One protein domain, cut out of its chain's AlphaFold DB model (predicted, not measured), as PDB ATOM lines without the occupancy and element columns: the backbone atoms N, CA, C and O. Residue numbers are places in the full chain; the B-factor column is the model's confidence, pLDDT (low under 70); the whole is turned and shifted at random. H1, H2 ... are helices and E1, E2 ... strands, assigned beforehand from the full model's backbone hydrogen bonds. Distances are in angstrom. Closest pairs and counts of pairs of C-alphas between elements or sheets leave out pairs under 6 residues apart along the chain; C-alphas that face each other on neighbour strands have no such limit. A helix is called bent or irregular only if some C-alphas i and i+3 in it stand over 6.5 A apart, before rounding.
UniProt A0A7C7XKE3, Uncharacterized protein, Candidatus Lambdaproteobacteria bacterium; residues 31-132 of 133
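This is residues 31 to 132 of the 133 residues of an uncharacterized protein of Candidatus Lambdaproteobacteria bacterium (UniProt A0A7C7XKE3). A twisted sheet of five strands has one long, kinked helix, H1, over one face, running along strands E1 and E4, and the short helix H2 over the opposite face. The long link of residues 79 to 103 first runs beside H1 on its face, then passes round one end of the sheet and folds back over the opposite face to H2. The printed part has 102 residues, with two named helices and five named strands in the order E1 H1 E2 E3 H2 E4 E5; the sheet is mixed, in the order E3 E2 E1 E4 E5. The class is mixed, helices and strands, with under half of the residues, 49, in named elements. The whole is compact and rounded, with a radius of gyration of the C-alphas of 12.6 A and spans of 34 by 27 by 21 A.

E1, residues 31 to 37, is an inner strand, parallel to E2, residues 63 to 69, at 22 degrees; N 35 and O 66 are 2.9 A apart, within hydrogen-bond range. H1, residues 41 to 57, lies over E1 and E4, residues 110 to 114, at a height over the sheet of 7.0 A, and stands at 1 degree to E1 on the local plane. The closest C-alphas of H1 and E4 are those of Ile 50 and Val 114, 7.9 A apart. E1, H1 and E2 form a strand-helix-strand unit, two parallel neighbour strands with a helix between them, and its crossover is right-handed. E2 and E3, residues 73 to 78, form an antiparallel hairpin at 177 degrees, with N 65 and O 78 2.7 A apart. H2, residues 104 to 107, is on the opposite face from H1 at a height over the sheet of 8.0 A, only just over E1, on which 3 of its C-alphas fall; Leu 34 and Glu 104 are their closest C-alphas, 6.6 A apart. E4 is parallel to E1 at 18 degrees, with N 36 and O 112 2.8 A apart. E5, residues 129 to 131, is an edge strand parallel to E4 at 25 degrees, with N 131 and O 113 2.8 A apart. H1 has 6 of 13 O i to N i+4 pairs and 10 of 14 O i to N i+3 pairs within hydrogen-bond range; H2 is too short for an O i to N i+4 pair.

E1 begins at C-alpha 31, (1.839, 7.022, 2.939), and is 19.2 A long. H1 begins at C-alpha 41, (-12.070, 8.839, 31.106), and is 23.2 A long; it is irregular, with C-alphas 45 and 48 7.7 A apart, and has a kink of 73 degrees near residue 48. E2 is 19.7 A long, E3 12.8 A, H2 4.9 A and E4 13.1 A. E5, 6.4 A long, ends at C-alpha 131, (-13.688, 9.739, 13.982).

The two C-alphas farthest apart, those of Tyr 62 and Pro 91, are 35.6 A apart. The printed part has no cut. The links E3 to H2 and E4 to E5 are long. The mean pLDDT of the printed part is 93.1, and no printed residue is under 70.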
ATOM      1  N   ARG A  31       2.600   5.943   2.309       95.25
ATOM      2  CA  ARG A  31       1.839   7.022   2.939       95.25
ATOM      3  C   ARG A  31       1.903   6.871   4.451       95.25
ATOM      4  O   ARG A  31       1.538   5.824   4.982       95.25
ATOM      5  N   LYS A  32       2.330   7.922   5.142       96.81
ATOM      6  CA  LYS A  32       2.379   7.957   6.603       96.81
ATOM      7  C   LYS A  32       1.033   8.420   7.148       96.81
ATOM      8  O   LYS A  32       0.602   9.534   6.859       96.81
ATOM      9  N   ILE A  33       0.367   7.565   7.914       97.31
ATOM     10  CA  ILE A  33      -0.932   7.849   8.525       97.31
ATOM     11  C   ILE A  33      -0.756   7.824  10.037       97.31
ATOM     12  O   ILE A  33      -0.475   6.776  10.614       97.31
ATOM     13  N   LEU A  34      -0.913   8.967  10.695       97.62
ATOM     14  CA  LEU A  34      -0.873   9.023  12.152       97.62
ATOM     15  C   LEU A  34      -2.293   8.934  12.701       97.62
ATOM     16  O   LEU A  34      -3.171   9.711  12.323       97.62
ATOM     17  N   VAL A  35      -2.503   7.994  13.617       97.56
ATOM     18  CA  VAL A  35      -3.747   7.859  14.367       97.56
ATOM     19  C   VAL A  35      -3.506   8.258  15.814       97.56
ATOM     20  O   VAL A  35      -2.620   7.732  16.489       97.56
ATOM     21  N   VAL A  36      -4.318   9.192  16.284       97.00
ATOM     22  CA  VAL A  36      -4.343   9.675  17.658       97.00
ATOM     23  C   VAL A  36      -5.620   9.182  18.307       97.00
ATOM     24  O   VAL A  36      -6.711   9.472  17.826       97.00
ATOM     25  N   VAL A  37      -5.499   8.435  19.397       96.75
ATOM     26  CA  VAL A  37      -6.647   7.949  20.165       96.75
ATOM     27  C   VAL A  37      -6.759   8.747  21.453       96.75
ATOM     28  O   VAL A  37      -5.848   8.731  22.277       96.75
ATOM     29  N   ASP A  38      -7.888   9.419  21.645       95.56
ATOM     30  CA  ASP A  38      -8.249   9.995  22.935       95.56
ATOM     31  C   ASP A  38      -8.399   8.869  23.963       95.56
ATOM     32  O   ASP A  38      -9.246   7.994  23.823       95.56
ATOM     33  N   SER A  39      -7.553   8.884  24.986       95.56
ATOM     34  CA  SER A  39      -7.513   7.910  26.072       95.56
ATOM     35  C   SER A  39      -8.089   8.474  27.371       95.56
ATOM     36  O   SER A  39      -7.724   8.020  28.450       95.56
ATOM     37  N   SER A  40      -8.931   9.504  27.322       96.06
ATOM     38  CA  SER A  40      -9.542  10.115  28.508       96.06
ATOM     39  C   SER A  40     -10.634   9.254  29.145       96.06
ATOM     40  O   SER A  40     -11.221   8.385  28.505       96.06
ATOM     41  N   PHE A  41     -10.972   9.526  30.411       95.56
ATOM     42  CA  PHE A  41     -12.070   8.839  31.106       95.56
ATOM     43  C   PHE A  41     -13.398   8.878  30.334       95.56
ATOM     44  O   PHE A  41     -14.147   7.904  30.367       95.56
ATOM     45  N   ALA A  42     -13.659   9.956  29.587       94.50
ATOM     46  CA  ALA A  42     -14.864  10.102  28.770       94.50
ATOM     47  C   ALA A  42     -14.998   9.011  27.694       94.50
ATOM     48  O   ALA A  42     -16.107   8.717  27.259       94.50
ATOM     49  N   MET A  43     -13.894   8.378  27.293       96.06
ATOM     50  CA  MET A  43     -13.870   7.326  26.278       96.06
ATOM     51  C   MET A  43     -14.204   5.934  26.830       96.06
ATOM     52  O   MET A  43     -14.408   5.014  26.041       96.06
ATOM     53  N   GLN A  44     -14.313   5.750  28.157       95.19
ATOM     54  CA  GLN A  44     -14.647   4.450  28.765       95.19
ATOM     55  C   GLN A  44     -15.872   3.753  28.146       95.19
ATOM     56  O   GLN A  44     -15.746   2.573  27.809       95.19
ATOM     57  N   PRO A  45     -17.019   4.427  27.926       95.38
ATOM     58  CA  PRO A  45     -18.215   3.766  27.396       95.38
ATOM     59  C   PRO A  45     -18.031   3.201  25.980       95.38
ATOM     60  O   PRO A  45     -18.666   2.216  25.609       95.38
ATOM     61  N   VAL A  46     -17.145   3.810  25.189       95.38
ATOM     62  CA  VAL A  46     -16.925   3.501  23.766       95.38
ATOM     63  C   VAL A  46     -15.594   2.790  23.505       95.38
ATOM     64  O   VAL A  46     -15.300   2.431  22.367       95.38
ATOM     65  N   TRP A  47     -14.800   2.514  24.545       95.25
ATOM     66  CA  TRP A  47     -13.440   1.978  24.404       95.25
ATOM     67  C   TRP A  47     -13.374   0.642  23.658       95.25
ATOM     68  O   TRP A  47     -12.462   0.398  22.871       95.25
ATOM     69  N   HIS A  48     -14.387  -0.206  23.848       93.75
ATOM     70  CA  HIS A  48     -14.508  -1.500  23.174       93.75
ATOM     71  C   HIS A  48     -14.601  -1.388  21.641       93.75
ATOM     72  O   HIS A  48     -14.339  -2.362  20.941       93.75
ATOM     73  N   ARG A  49     -14.952  -0.211  21.110       94.56
ATOM     74  CA  ARG A  49     -15.086   0.056  19.671       94.56
ATOM     75  C   ARG A  49     -13.806   0.583  19.029       94.56
ATOM     76  O   ARG A  49     -13.722   0.634  17.806       94.56
ATOM     77  N   ILE A  50     -12.797   0.940  19.823       94.81
ATOM     78  CA  ILE A  50     -11.541   1.482  19.296       94.81
ATOM     79  C   ILE A  50     -10.765   0.435  18.490       94.81
ATOM     80  O   ILE A  50     -10.441   0.731  17.342       94.81
ATOM     81  N   PRO A  51     -10.506  -0.792  18.991       94.31
ATOM     82  CA  PRO A  51      -9.780  -1.792  18.209       94.31
ATOM     83  C   PRO A  51     -10.385  -2.077  16.820       94.31
ATOM     84  O   PRO A  51      -9.646  -1.963  15.842       94.31
ATOM     85  N   PRO A  52     -11.701  -2.350  16.666       93.50
ATOM     86  CA  PRO A  52     -12.265  -2.601  15.340       93.50
ATOM     87  C   PRO A  52     -12.239  -1.361  14.435       93.50
ATOM     88  O   PRO A  52     -12.113  -1.501  13.221       93.50
ATOM     89  N   LEU A  53     -12.318  -0.147  14.991       94.69
ATOM     90  CA  LEU A  53     -12.165   1.081  14.207       94.69
ATOM     91  C   LEU A  53     -10.730   1.232  13.675       94.69
ATOM     92  O   LEU A  53     -10.537   1.558  12.504       94.69
ATOM     93  N   LEU A  54      -9.717   0.941  14.496       94.94
ATOM     94  CA  LEU A  54      -8.315   0.950  14.064       94.94
ATOM     95  C   LEU A  54      -8.056  -0.101  12.975       94.94
ATOM     96  O   LEU A  54      -7.402   0.199  11.977       94.94
ATOM     97  N   GLU A  55      -8.646  -1.293  13.096       93.31
ATOM     98  CA  GLU A  55      -8.574  -2.336  12.062       93.31
ATOM     99  C   GLU A  55      -9.211  -1.930  10.726       93.31
ATOM    100  O   GLU A  55      -8.883  -2.511   9.690       93.31
ATOM    101  N   GLN A  56     -10.143  -0.973  10.713       92.44
ATOM    102  CA  GLN A  56     -10.702  -0.430   9.470       92.44
ATOM    103  C   GLN A  56      -9.757   0.583   8.817       92.44
ATOM    104  O   GLN A  56      -9.660   0.621   7.588       92.44
ATOM    105  N   ILE A  57      -9.053   1.384   9.622       91.88
ATOM    106  CA  ILE A  57      -8.075   2.368   9.140       91.88
ATOM    107  C   ILE A  57      -6.867   1.650   8.519       91.88
ATOM    108  O   ILE A  57      -6.429   2.008   7.424       91.88
ATOM    109  N   ASP A  58      -6.397   0.586   9.167       92.75
ATOM    110  CA  ASP A  58      -5.259  -0.241   8.754       92.75
ATOM    111  C   ASP A  58      -5.609  -1.262   7.647       92.75
ATOM    112  O   ASP A  58      -5.333  -2.458   7.712       92.75
ATOM    113  N   ARG A  59      -6.285  -0.821   6.586       89.81
ATOM    114  CA  ARG A  59      -6.553  -1.667   5.398       89.81
ATOM    115  C   ARG A  59      -6.013  -1.078   4.108       89.81
ATOM    116  O   ARG A  59      -6.199  -1.651   3.034       89.81
ATOM    117  N   ARG A  60      -5.342   0.069   4.187       91.00
ATOM    118  CA  ARG A  60      -4.834   0.770   3.009       91.00
ATOM    119  C   ARG A  60      -3.499   0.180   2.577       91.00
ATOM    120  O   ARG A  60      -2.621  -0.072   3.395       91.00
ATOM    121  N   ARG A  61      -3.356  -0.035   1.266       91.81
ATOM    122  CA  ARG A  61      -2.094  -0.471   0.653       91.81
ATOM    123  C   ARG A  61      -1.092   0.682   0.631       91.81
ATOM    124  O   ARG A  61      -1.499   1.843   0.585       91.81
ATOM    125  N   TYR A  62       0.199   0.346   0.606       93.44
ATOM    126  CA  TYR A  62       1.305   1.314   0.528       93.44
ATOM    127  C   TYR A  62       1.222   2.388   1.616       93.44
ATOM    128  O   TYR A  62       1.346   3.581   1.345       93.44
ATOM    129  N   SER A  63       0.891   1.970   2.835       96.19
ATOM    130  CA  SER A  63       0.682   2.863   3.968       96.19
ATOM    131  C   SER A  63       1.381   2.296   5.194       96.19
ATOM    132  O   SER A  63       1.387   1.084   5.394       96.19
ATOM    133  N   VAL A  64       1.948   3.186   5.999       97.12
ATOM    134  CA  VAL A  64       2.497   2.888   7.320       97.12
ATOM    135  C   VAL A  64       1.792   3.759   8.345       97.12
ATOM    136  O   VAL A  64       1.396   4.892   8.061       97.12
ATOM    137  N   TYR A  65       1.645   3.228   9.547       97.69
ATOM    138  CA  TYR A  65       0.801   3.789  10.580       97.69
ATOM    139  C   TYR A  65       1.603   4.112  11.831       97.69
ATOM    140  O   TYR A  65       2.367   3.287  12.336       97.69
ATOM    141  N   GLY A  66       1.417   5.326  12.330       97.44
ATOM    142  CA  GLY A  66       1.825   5.734  13.666       97.44
ATOM    143  C   GLY A  66       0.612   5.676  14.582       97.44
ATOM    144  O   GLY A  66      -0.500   5.986  14.152       97.44
ATOM    145  N   LEU A  67       0.817   5.288  15.838       97.50
ATOM    146  CA  LEU A  67      -0.259   5.249  16.817       97.50
ATOM    147  C   LEU A  67       0.189   5.906  18.114       97.50
ATOM    148  O   LEU A  67       1.112   5.450  18.800       97.50
ATOM    149  N   ILE A  68      -0.522   6.964  18.471       96.56
ATOM    150  CA  ILE A  68      -0.325   7.682  19.721       96.56
ATOM    151  C   ILE A  68      -1.660   7.852  20.435       96.56
ATOM    152  O   ILE A  68      -2.735   7.770  19.847       96.56
ATOM    153  N   THR A  69      -1.577   8.105  21.727       95.44
ATOM    154  CA  THR A  69      -2.654   8.730  22.485       95.44
ATOM    155  C   THR A  69      -2.319  10.202  22.679       95.44
ATOM    156  O   THR A  69      -1.174  10.622  22.494       95.44
ATOM    157  N   GLU A  70      -3.284  10.998  23.121       91.75
ATOM    158  CA  GLU A  70      -3.028  12.378  23.545       91.75
ATOM    159  C   GLU A  70      -1.974  12.470  24.668       91.75
ATOM    160  O   GLU A  70      -1.300  13.490  24.836       91.75
ATOM    161  N   LYS A  71      -1.755  11.370  25.397       91.62
ATOM    162  CA  LYS A  71      -0.851  11.300  26.548       91.62
ATOM    163  C   LYS A  71       0.524  10.720  26.219       91.62
ATOM    164  O   LYS A  71       1.534  11.284  26.652       91.62
ATOM    165  N   SER A  72       0.572   9.627  25.463       92.94
ATOM    166  CA  SER A  72       1.789   8.854  25.189       92.94
ATOM    167  C   SER A  72       1.809   8.221  23.797       92.94
ATOM    168  O   SER A  72       0.773   7.932  23.198       92.94
ATOM    169  N   ARG A  73       3.017   7.937  23.298       95.12
ATOM    170  CA  ARG A  73       3.232   7.154  22.075       95.12
ATOM    171  C   ARG A  73       3.001   5.667  22.359       95.12
ATOM    172  O   ARG A  73       3.614   5.133  23.280       95.12
ATOM    173  N   ILE A  74       2.168   5.001  21.553       94.81
ATOM    174  CA  ILE A  74       2.005   3.538  21.600       94.81
ATOM    175  C   ILE A  74       3.081   2.897  20.718       94.81
ATOM    176  O   ILE A  74       3.836   2.042  21.176       94.81
ATOM    177  N   HIS A  75       3.200   3.346  19.465       95.88
ATOM    178  CA  HIS A  75       4.293   2.971  18.570       95.88
ATOM    179  C   HIS A  75       4.507   4.003  17.451       95.88
ATOM    180  O   HIS A  75       3.592   4.739  17.084       95.88
ATOM    181  N   GLY A  76       5.721   4.028  16.890       94.38
ATOM    182  CA  GLY A  76       6.041   4.790  15.675       94.38
ATOM    183  C   GLY A  76       5.568   4.086  14.396       94.38
ATOM    184  O   GLY A  76       4.739   3.180  14.458       94.38
ATOM    185  N   TRP A  77       6.121   4.474  13.244       96.31
ATOM    186  CA  TRP A  77       5.728   3.954  11.929       96.31
ATOM    187  C   TRP A  77       5.854   2.429  11.820       96.31
ATOM    188  O   TRP A  77       6.949   1.876  11.935       96.31
ATOM    189  N   LYS A  78       4.726   1.754  11.591       95.25
ATOM    190  CA  LYS A  78       4.628   0.306  11.365       95.25
ATOM    191  C   LYS A  78       3.619  -0.005  10.269       95.25
ATOM    192  O   LYS A  78       2.673   0.747  10.076       95.25
ATOM    193  N   ASP A  79       3.753  -1.156   9.619       93.31
ATOM    194  CA  ASP A  79       2.803  -1.591   8.581       93.31
ATOM    195  C   ASP A  79       1.389  -1.829   9.115       93.31
ATOM    196  O   ASP A  79       0.438  -1.836   8.341       93.31
ATOM    197  N   ARG A  80       1.262  -2.045  10.432       93.50
ATOM    198  CA  ARG A  80       0.001  -2.335  11.111       93.50
ATOM    199  C   ARG A  80      -0.182  -1.506  12.378       93.50
ATOM    200  O   ARG A  80       0.780  -1.290  13.122       93.50
ATOM    201  N   LEU A  81      -1.422  -1.106  12.654       95.06
ATOM    202  CA  LEU A  81      -1.830  -0.500  13.920       95.06
ATOM    203  C   LEU A  81      -1.896  -1.580  15.003       95.06
ATOM    204  O   LEU A  81      -2.635  -2.554  14.888       95.06
ATOM    205  N   ASN A  82      -1.143  -1.398  16.086       92.56
ATOM    206  CA  ASN A  82      -1.176  -2.287  17.242       92.56
ATOM    207  C   ASN A  82      -1.553  -1.496  18.493       92.56
ATOM    208  O   ASN A  82      -0.714  -0.833  19.102       92.56
ATOM    209  N   PHE A  83      -2.822  -1.602  18.883       90.44
ATOM    210  CA  PHE A  83      -3.368  -0.873  20.026       90.44
ATOM    211  C   PHE A  83      -2.825  -1.351  21.380       90.44
ATOM    212  O   PHE A  83      -2.805  -0.587  22.341       90.44
ATOM    213  N   GLY A  84      -2.337  -2.592  21.464       87.38
ATOM    214  CA  GLY A  84      -1.783  -3.153  22.693       87.38
ATOM    215  C   GLY A  84      -2.768  -3.147  23.871       87.38
ATOM    216  O   GLY A  84      -3.973  -3.329  23.706       87.38
ATOM    217  N   LYS A  85      -2.234  -2.966  25.084       86.50
ATOM    218  CA  LYS A  85      -3.004  -2.887  26.337       86.50
ATOM    219  C   LYS A  85      -3.085  -1.439  26.812       86.50
ATOM    220  O   LYS A  85      -2.399  -1.057  27.758       86.50
ATOM    221  N   VAL A  86      -3.894  -0.635  26.133       90.75
ATOM    222  CA  VAL A  86      -4.210   0.730  26.566       90.75
ATOM    223  C   VAL A  86      -5.622   0.747  27.131       90.75
ATOM    224  O   VAL A  86      -6.528   0.104  26.599       90.75
ATOM    225  N   SER A  87      -5.800   1.498  28.212       92.06
ATOM    226  CA  SER A  87      -7.092   1.733  28.851       92.06
ATOM    227  C   SER A  87      -7.321   3.235  28.968       92.06
ATOM    228  O   SER A  87      -6.339   3.967  29.100       92.06
ATOM    229  N   PRO A  88      -8.572   3.717  28.960       94.69
ATOM    230  CA  PRO A  88      -8.841   5.123  29.188       94.69
ATOM    231  C   PRO A  88      -8.535   5.502  30.639       94.69
ATOM    232  O   PRO A  88      -8.956   4.818  31.575       94.69
ATOM    233  N   TYR A  89      -7.821   6.606  30.825       93.50
ATOM    234  CA  TYR A  89      -7.452   7.161  32.120       93.50
ATOM    235  C   TYR A  89      -7.296   8.682  32.052       93.50
ATOM    236  O   TYR A  89      -7.033   9.244  30.994       93.50
ATOM    237  N   ALA A  90      -7.394   9.339  33.206       92.69
ATOM    238  CA  ALA A  90      -7.271  10.786  33.395       92.69
ATOM    239  C   ALA A  90      -8.281  11.649  32.590       92.69
ATOM    240  O   ALA A  90      -8.945  11.176  31.661       92.69
ATOM    241  N   PRO A  91      -8.434  12.936  32.949       93.12
ATOM    242  CA  PRO A  91      -9.218  13.878  32.159       93.12
ATOM    243  C   PRO A  91      -8.654  14.071  30.746       93.12
ATOM    244  O   PRO A  91      -7.459  13.890  30.500       93.12
ATOM    245  N   ARG A  92      -9.529  14.470  29.818       93.56
ATOM    246  CA  ARG A  92      -9.157  14.806  28.441       93.56
ATOM    247  C   ARG A  92      -8.261  16.037  28.416       93.56
ATOM    248  O   ARG A  92      -8.599  17.057  29.008       93.56
ATOM    249  N   SER A  93      -7.157  15.948  27.681       91.12
ATOM    250  CA  SER A  93      -6.314  17.099  27.377       91.12
ATOM    251  C   SER A  93      -5.575  16.893  26.061       91.12
ATOM    252  O   SER A  93      -4.796  15.954  25.920       91.12
ATOM    253  N   PHE A  94      -5.806  17.798  25.115       91.94
ATOM    254  CA  PHE A  94      -5.183  17.774  23.794       91.94
ATOM    255  C   PHE A  94      -3.989  18.724  23.658       91.94
ATOM    256  O   PHE A  94      -3.277  18.662  22.665       91.94
ATOM    257  N   SER A  95      -3.704  19.552  24.667       88.25
ATOM    258  CA  SER A  95      -2.632  20.559  24.613       88.25
ATOM    259  C   SER A  95      -1.229  19.974  24.399       88.25
ATOM    260  O   SER A  95      -0.323  20.664  23.937       88.25
ATOM    261  N   GLY A  96      -1.040  18.690  24.717       85.44
ATOM    262  CA  GLY A  96       0.211  17.969  24.490       85.44
ATOM    263  C   GLY A  96       0.392  17.421  23.071       85.44
ATOM    264  O   GLY A  96       1.444  16.851  22.791       85.44
ATOM    265  N   LEU A  97      -0.605  17.538  22.191       91.31
ATOM    266  CA  LEU A  97      -0.529  17.062  20.811       91.31
ATOM    267  C   LEU A  97       0.095  18.139  19.923       91.31
ATOM    268  O   LEU A  97      -0.596  18.969  19.345       91.31
ATOM    269  N   ASN A  98       1.421  18.129  19.830       90.69
ATOM    270  CA  ASN A  98       2.175  19.020  18.954       90.69
ATOM    271  C   ASN A  98       3.392  18.308  18.352       90.69
ATOM    272  O   ASN A  98       3.850  17.287  18.870       90.69
ATOM    273  N   GLU A  99       3.918  18.873  17.268       91.50
ATOM    274  CA  GLU A  99       5.034  18.313  16.495       91.50
ATOM    275  C   GLU A  99       6.330  18.199  17.306       91.50
ATOM    276  O   GLU A  99       7.120  17.284  17.089       91.50
ATOM    277  N   ALA A 100       6.533  19.084  18.288       90.06
ATOM    278  CA  ALA A 100       7.708  19.035  19.155       90.06
ATOM    279  C   ALA A 100       7.718  17.773  20.034       90.06
ATOM    280  O   ALA A 100       8.774  17.182  20.261       90.06
ATOM    281  N   LYS A 101       6.546  17.342  20.520       91.62
ATOM    282  CA  LYS A 101       6.400  16.105  21.299       91.62
ATOM    283  C   LYS A 101       6.262  14.872  20.404       91.62
ATOM    284  O   LYS A 101       6.795  13.811  20.735       91.62
ATOM    285  N   TYR A 102       5.551  15.009  19.288       94.00
ATOM    286  CA  TYR A 102       5.271  13.933  18.343       94.00
ATOM    287  C   TYR A 102       5.646  14.373  16.922       94.00
ATOM    288  O   TYR A 102       4.785  14.878  16.196       94.00
ATOM    289  N   PRO A 103       6.905  14.154  16.497       93.00
ATOM    290  CA  PRO A 103       7.356  14.462  15.137       93.00
ATOM    291  C   PRO A 103       6.500  13.794  14.057       93.00
ATOM    292  O   PRO A 103       6.380  14.298  12.942       93.00
ATOM    293  N   GLU A 104       5.837  12.687  14.405       94.31
ATOM    294  CA  GLU A 104       4.909  11.991  13.527       94.31
ATOM    295  C   GLU A 104       3.762  12.877  13.024       94.31
ATOM    296  O   GLU A 104       3.226  12.592  11.958       94.31
ATOM    297  N   ILE A 105       3.392  13.935  13.758       94.44
ATOM    298  CA  ILE A 105       2.343  14.878  13.343       94.44
ATOM    299  C   ILE A 105       2.766  15.631  12.075       94.44
ATOM    300  O   ILE A 105       1.965  15.742  11.153       94.44
ATOM    301  N   ALA A 106       4.024  16.075  12.003       94.00
ATOM    302  CA  ALA A 106       4.562  16.798  10.849       94.00
ATOM    303  C   ALA A 106       4.851  15.867   9.660       94.00
ATOM    304  O   ALA A 106       4.725  16.246   8.499       94.00
ATOM    305  N   GLU A 107       5.270  14.632   9.945       94.69
ATOM    306  CA  GLU A 107       5.616  13.645   8.917       94.69
ATOM    307  C   GLU A 107       4.395  12.955   8.289       94.69
ATOM    308  O   GLU A 107       4.516  12.330   7.229       94.69
ATOM    309  N   ALA A 108       3.239  12.993   8.956       95.94
ATOM    310  CA  ALA A 108       2.034  12.323   8.497       95.94
ATOM    311  C   ALA A 108       1.441  13.021   7.269       95.94
ATOM    312  O   ALA A 108       1.209  14.224   7.248       95.94
ATOM    313  N   SER A 109       1.102  12.230   6.256       94.69
ATOM    314  CA  SER A 109       0.285  12.694   5.133       94.69
ATOM    315  C   SER A 109      -1.195  12.793   5.508       94.69
ATOM    316  O   SER A 109      -1.938  13.561   4.906       94.69
ATOM    317  N   GLU A 110      -1.641  11.985   6.475       95.50
ATOM    318  CA  GLU A 110      -3.010  11.997   6.987       95.50
ATOM    319  C   GLU A 110      -3.010  11.866   8.512       95.50
ATOM    320  O   GLU A 110      -2.337  10.996   9.072       95.50
ATOM    321  N   LEU A 111      -3.813  12.705   9.165       96.62
ATOM    322  CA  LEU A 111      -3.974  12.748  10.614       96.62
ATOM    323  C   LEU A 111      -5.393  12.318  10.981       96.62
ATOM    324  O   LEU A 111      -6.371  12.895  10.497       96.62
ATOM    325  N   TYR A 112      -5.502  11.308  11.837       96.75
ATOM    326  CA  TYR A 112      -6.764  10.811  12.373       96.75
ATOM    327  C   TYR A 112      -6.836  11.070  13.871       96.75
ATOM    328  O   TYR A 112      -5.916  10.707  14.598       96.75
ATOM    329  N   LEU A 113      -7.948  11.633  14.337       96.81
ATOM    330  CA  LEU A 113      -8.254  11.760  15.760       96.81
ATOM    331  C   LEU A 113      -9.477  10.905  16.085       96.81
ATOM    332  O   LEU A 113     -10.566  11.166  15.587       96.81
ATOM    333  N   VAL A 114      -9.309   9.896  16.929       96.56
ATOM    334  CA  VAL A 114     -10.394   9.042  17.410       96.56
ATOM    335  C   VAL A 114     -10.810   9.519  18.795       96.56
ATOM    336  O   VAL A 114     -10.053   9.371  19.753       96.56
ATOM    337  N   THR A 115     -11.995  10.111  18.908       96.00
ATOM    338  CA  THR A 115     -12.481  10.720  20.155       96.00
ATOM    339  C   THR A 115     -14.002  10.827  20.166       96.00
ATOM    340  O   THR A 115     -14.628  10.915  19.115       96.00
ATOM    341  N   ASN A 116     -14.603  10.871  21.356       94.69
ATOM    342  CA  ASN A 116     -15.997  11.264  21.567       94.69
ATOM    343  C   ASN A 116     -16.127  12.711  22.085       94.69
ATOM    344  O   ASN A 116     -17.099  13.049  22.758       94.69
ATOM    345  N   ALA A 117     -15.126  13.558  21.829       92.69
ATOM    346  CA  ALA A 117     -15.177  14.974  22.157       92.69
ATOM    347  C   ALA A 117     -16.264  15.717  21.374       92.69
ATOM    348  O   ALA A 117     -16.536  15.428  20.206       92.69
ATOM    349  N   GLU A 118     -16.866  16.703  22.034       90.56
ATOM    350  CA  GLU A 118     -17.824  17.610  21.411       90.56
ATOM    351  C   GLU A 118     -17.116  18.570  20.451       90.56
ATOM    352  O   GLU A 118     -15.943  18.900  20.634       90.56
ATOM    353  N   ALA A 119     -17.846  19.086  19.459       85.94
ATOM    354  CA  ALA A 119     -17.295  19.975  18.433       85.94
ATOM    355  C   ALA A 119     -16.567  21.205  19.009       85.94
ATOM    356  O   ALA A 119     -15.549  21.625  18.463       85.94
ATOM    357  N   ALA A 120     -17.029  21.739  20.146       84.00
ATOM    358  CA  ALA A 120     -16.392  22.869  20.825       84.00
ATOM    359  C   ALA A 120     -14.946  22.576  21.273       84.00
ATOM    360  O   ALA A 120     -14.125  23.485  21.344       84.00
ATOM    361  N   GLN A 121     -14.616  21.310  21.545       83.88
ATOM    362  CA  GLN A 121     -13.284  20.871  21.974       83.88
ATOM    363  C   GLN A 121     -12.363  20.508  20.798       83.88
ATOM    364  O   GLN A 121     -11.204  20.162  21.011       83.88
ATOM    365  N   LEU A 122     -12.876  20.557  19.564       87.56
ATOM    366  CA  LEU A 122     -12.182  20.119  18.350       87.56
ATOM    367  C   LEU A 122     -11.702  21.283  17.473       87.56
ATOM    368  O   LEU A 122     -11.235  21.057  16.359       87.56
ATOM    369  N   HIS A 123     -11.798  22.520  17.965       83.62
ATOM    370  CA  HIS A 123     -11.467  23.721  17.197       83.62
ATOM    371  C   HIS A 123     -10.018  23.722  16.676       83.62
ATOM    372  O   HIS A 123      -9.773  24.152  15.551       83.62
ATOM    373  N   ASP A 124      -9.077  23.175  17.451       84.62
ATOM    374  CA  ASP A 124      -7.645  23.170  17.121       84.62
ATOM    375  C   ASP A 124      -7.240  22.049  16.145       84.62
ATOM    376  O   ASP A 124      -6.098  21.988  15.696       84.62
ATOM    377  N   PHE A 125      -8.174  21.168  15.774       88.69
ATOM    378  CA  PHE A 125      -7.926  20.003  14.918       88.69
ATOM    379  C   PHE A 125      -8.383  20.215  13.470       88.69
ATOM    380  O   PHE A 125      -8.796  19.276  12.783       88.69
ATOM    381  N   GLN A 126      -8.315  21.449  12.970       83.25
ATOM    382  CA  GLN A 126      -8.640  21.726  11.571       83.25
ATOM    383  C   GLN A 126      -7.688  20.968  10.632       83.25
ATOM    384  O   GLN A 126      -6.475  20.961  10.817       83.25
ATOM    385  N   GLY A 127      -8.251  20.291   9.628       86.75
ATOM    386  CA  GLY A 127      -7.500  19.436   8.700       86.75
ATOM    387  C   GLY A 127      -7.296  17.994   9.177       86.75
ATOM    388  O   GLY A 127      -6.891  17.146   8.381       86.75
ATOM    389  N   TRP A 128      -7.638  17.678  10.429       93.69
ATOM    390  CA  TRP A 128      -7.614  16.310  10.936       93.69
ATOM    391  C   TRP A 128      -8.928  15.599  10.620       93.69
ATOM    392  O   TRP A 128     -10.011  16.188  10.631       93.69
ATOM    393  N   ARG A 129      -8.849  14.292  10.377       95.06
ATOM    394  CA  ARG A 129     -10.032  13.441  10.243       95.06
ATOM    395  C   ARG A 129     -10.459  12.954  11.616       95.06
ATOM    396  O   ARG A 129      -9.860  12.032  12.167       95.06
ATOM    397  N   VAL A 130     -11.501  13.575  12.156       93.94
ATOM    398  CA  VAL A 130     -12.074  13.172  13.440       93.94
ATOM    399  C   VAL A 130     -13.046  12.012  13.236       93.94
ATOM    400  O   VAL A 130     -13.961  12.096  12.418       93.94
ATOM    401  N   LEU A 131     -12.840  10.926  13.976       93.38
ATOM    402  CA  LEU A 131     -13.688   9.739  13.982       93.38
ATOM    403  C   LEU A 131     -14.297   9.559  15.371       93.38
ATOM    404  O   LEU A 131     -13.577   9.502  16.369       93.38
ATOM    405  N   GLN A 132     -15.621   9.434  15.411       88.50
ATOM    406  CA  GLN A 132     -16.364   9.158  16.635       88.50
ATOM    407  C   GLN A 132     -16.692   7.654  16.707       88.50
ATOM    408  O   GLN A 132     -17.298   7.137  15.765       88.50
TER     409      GLN A 132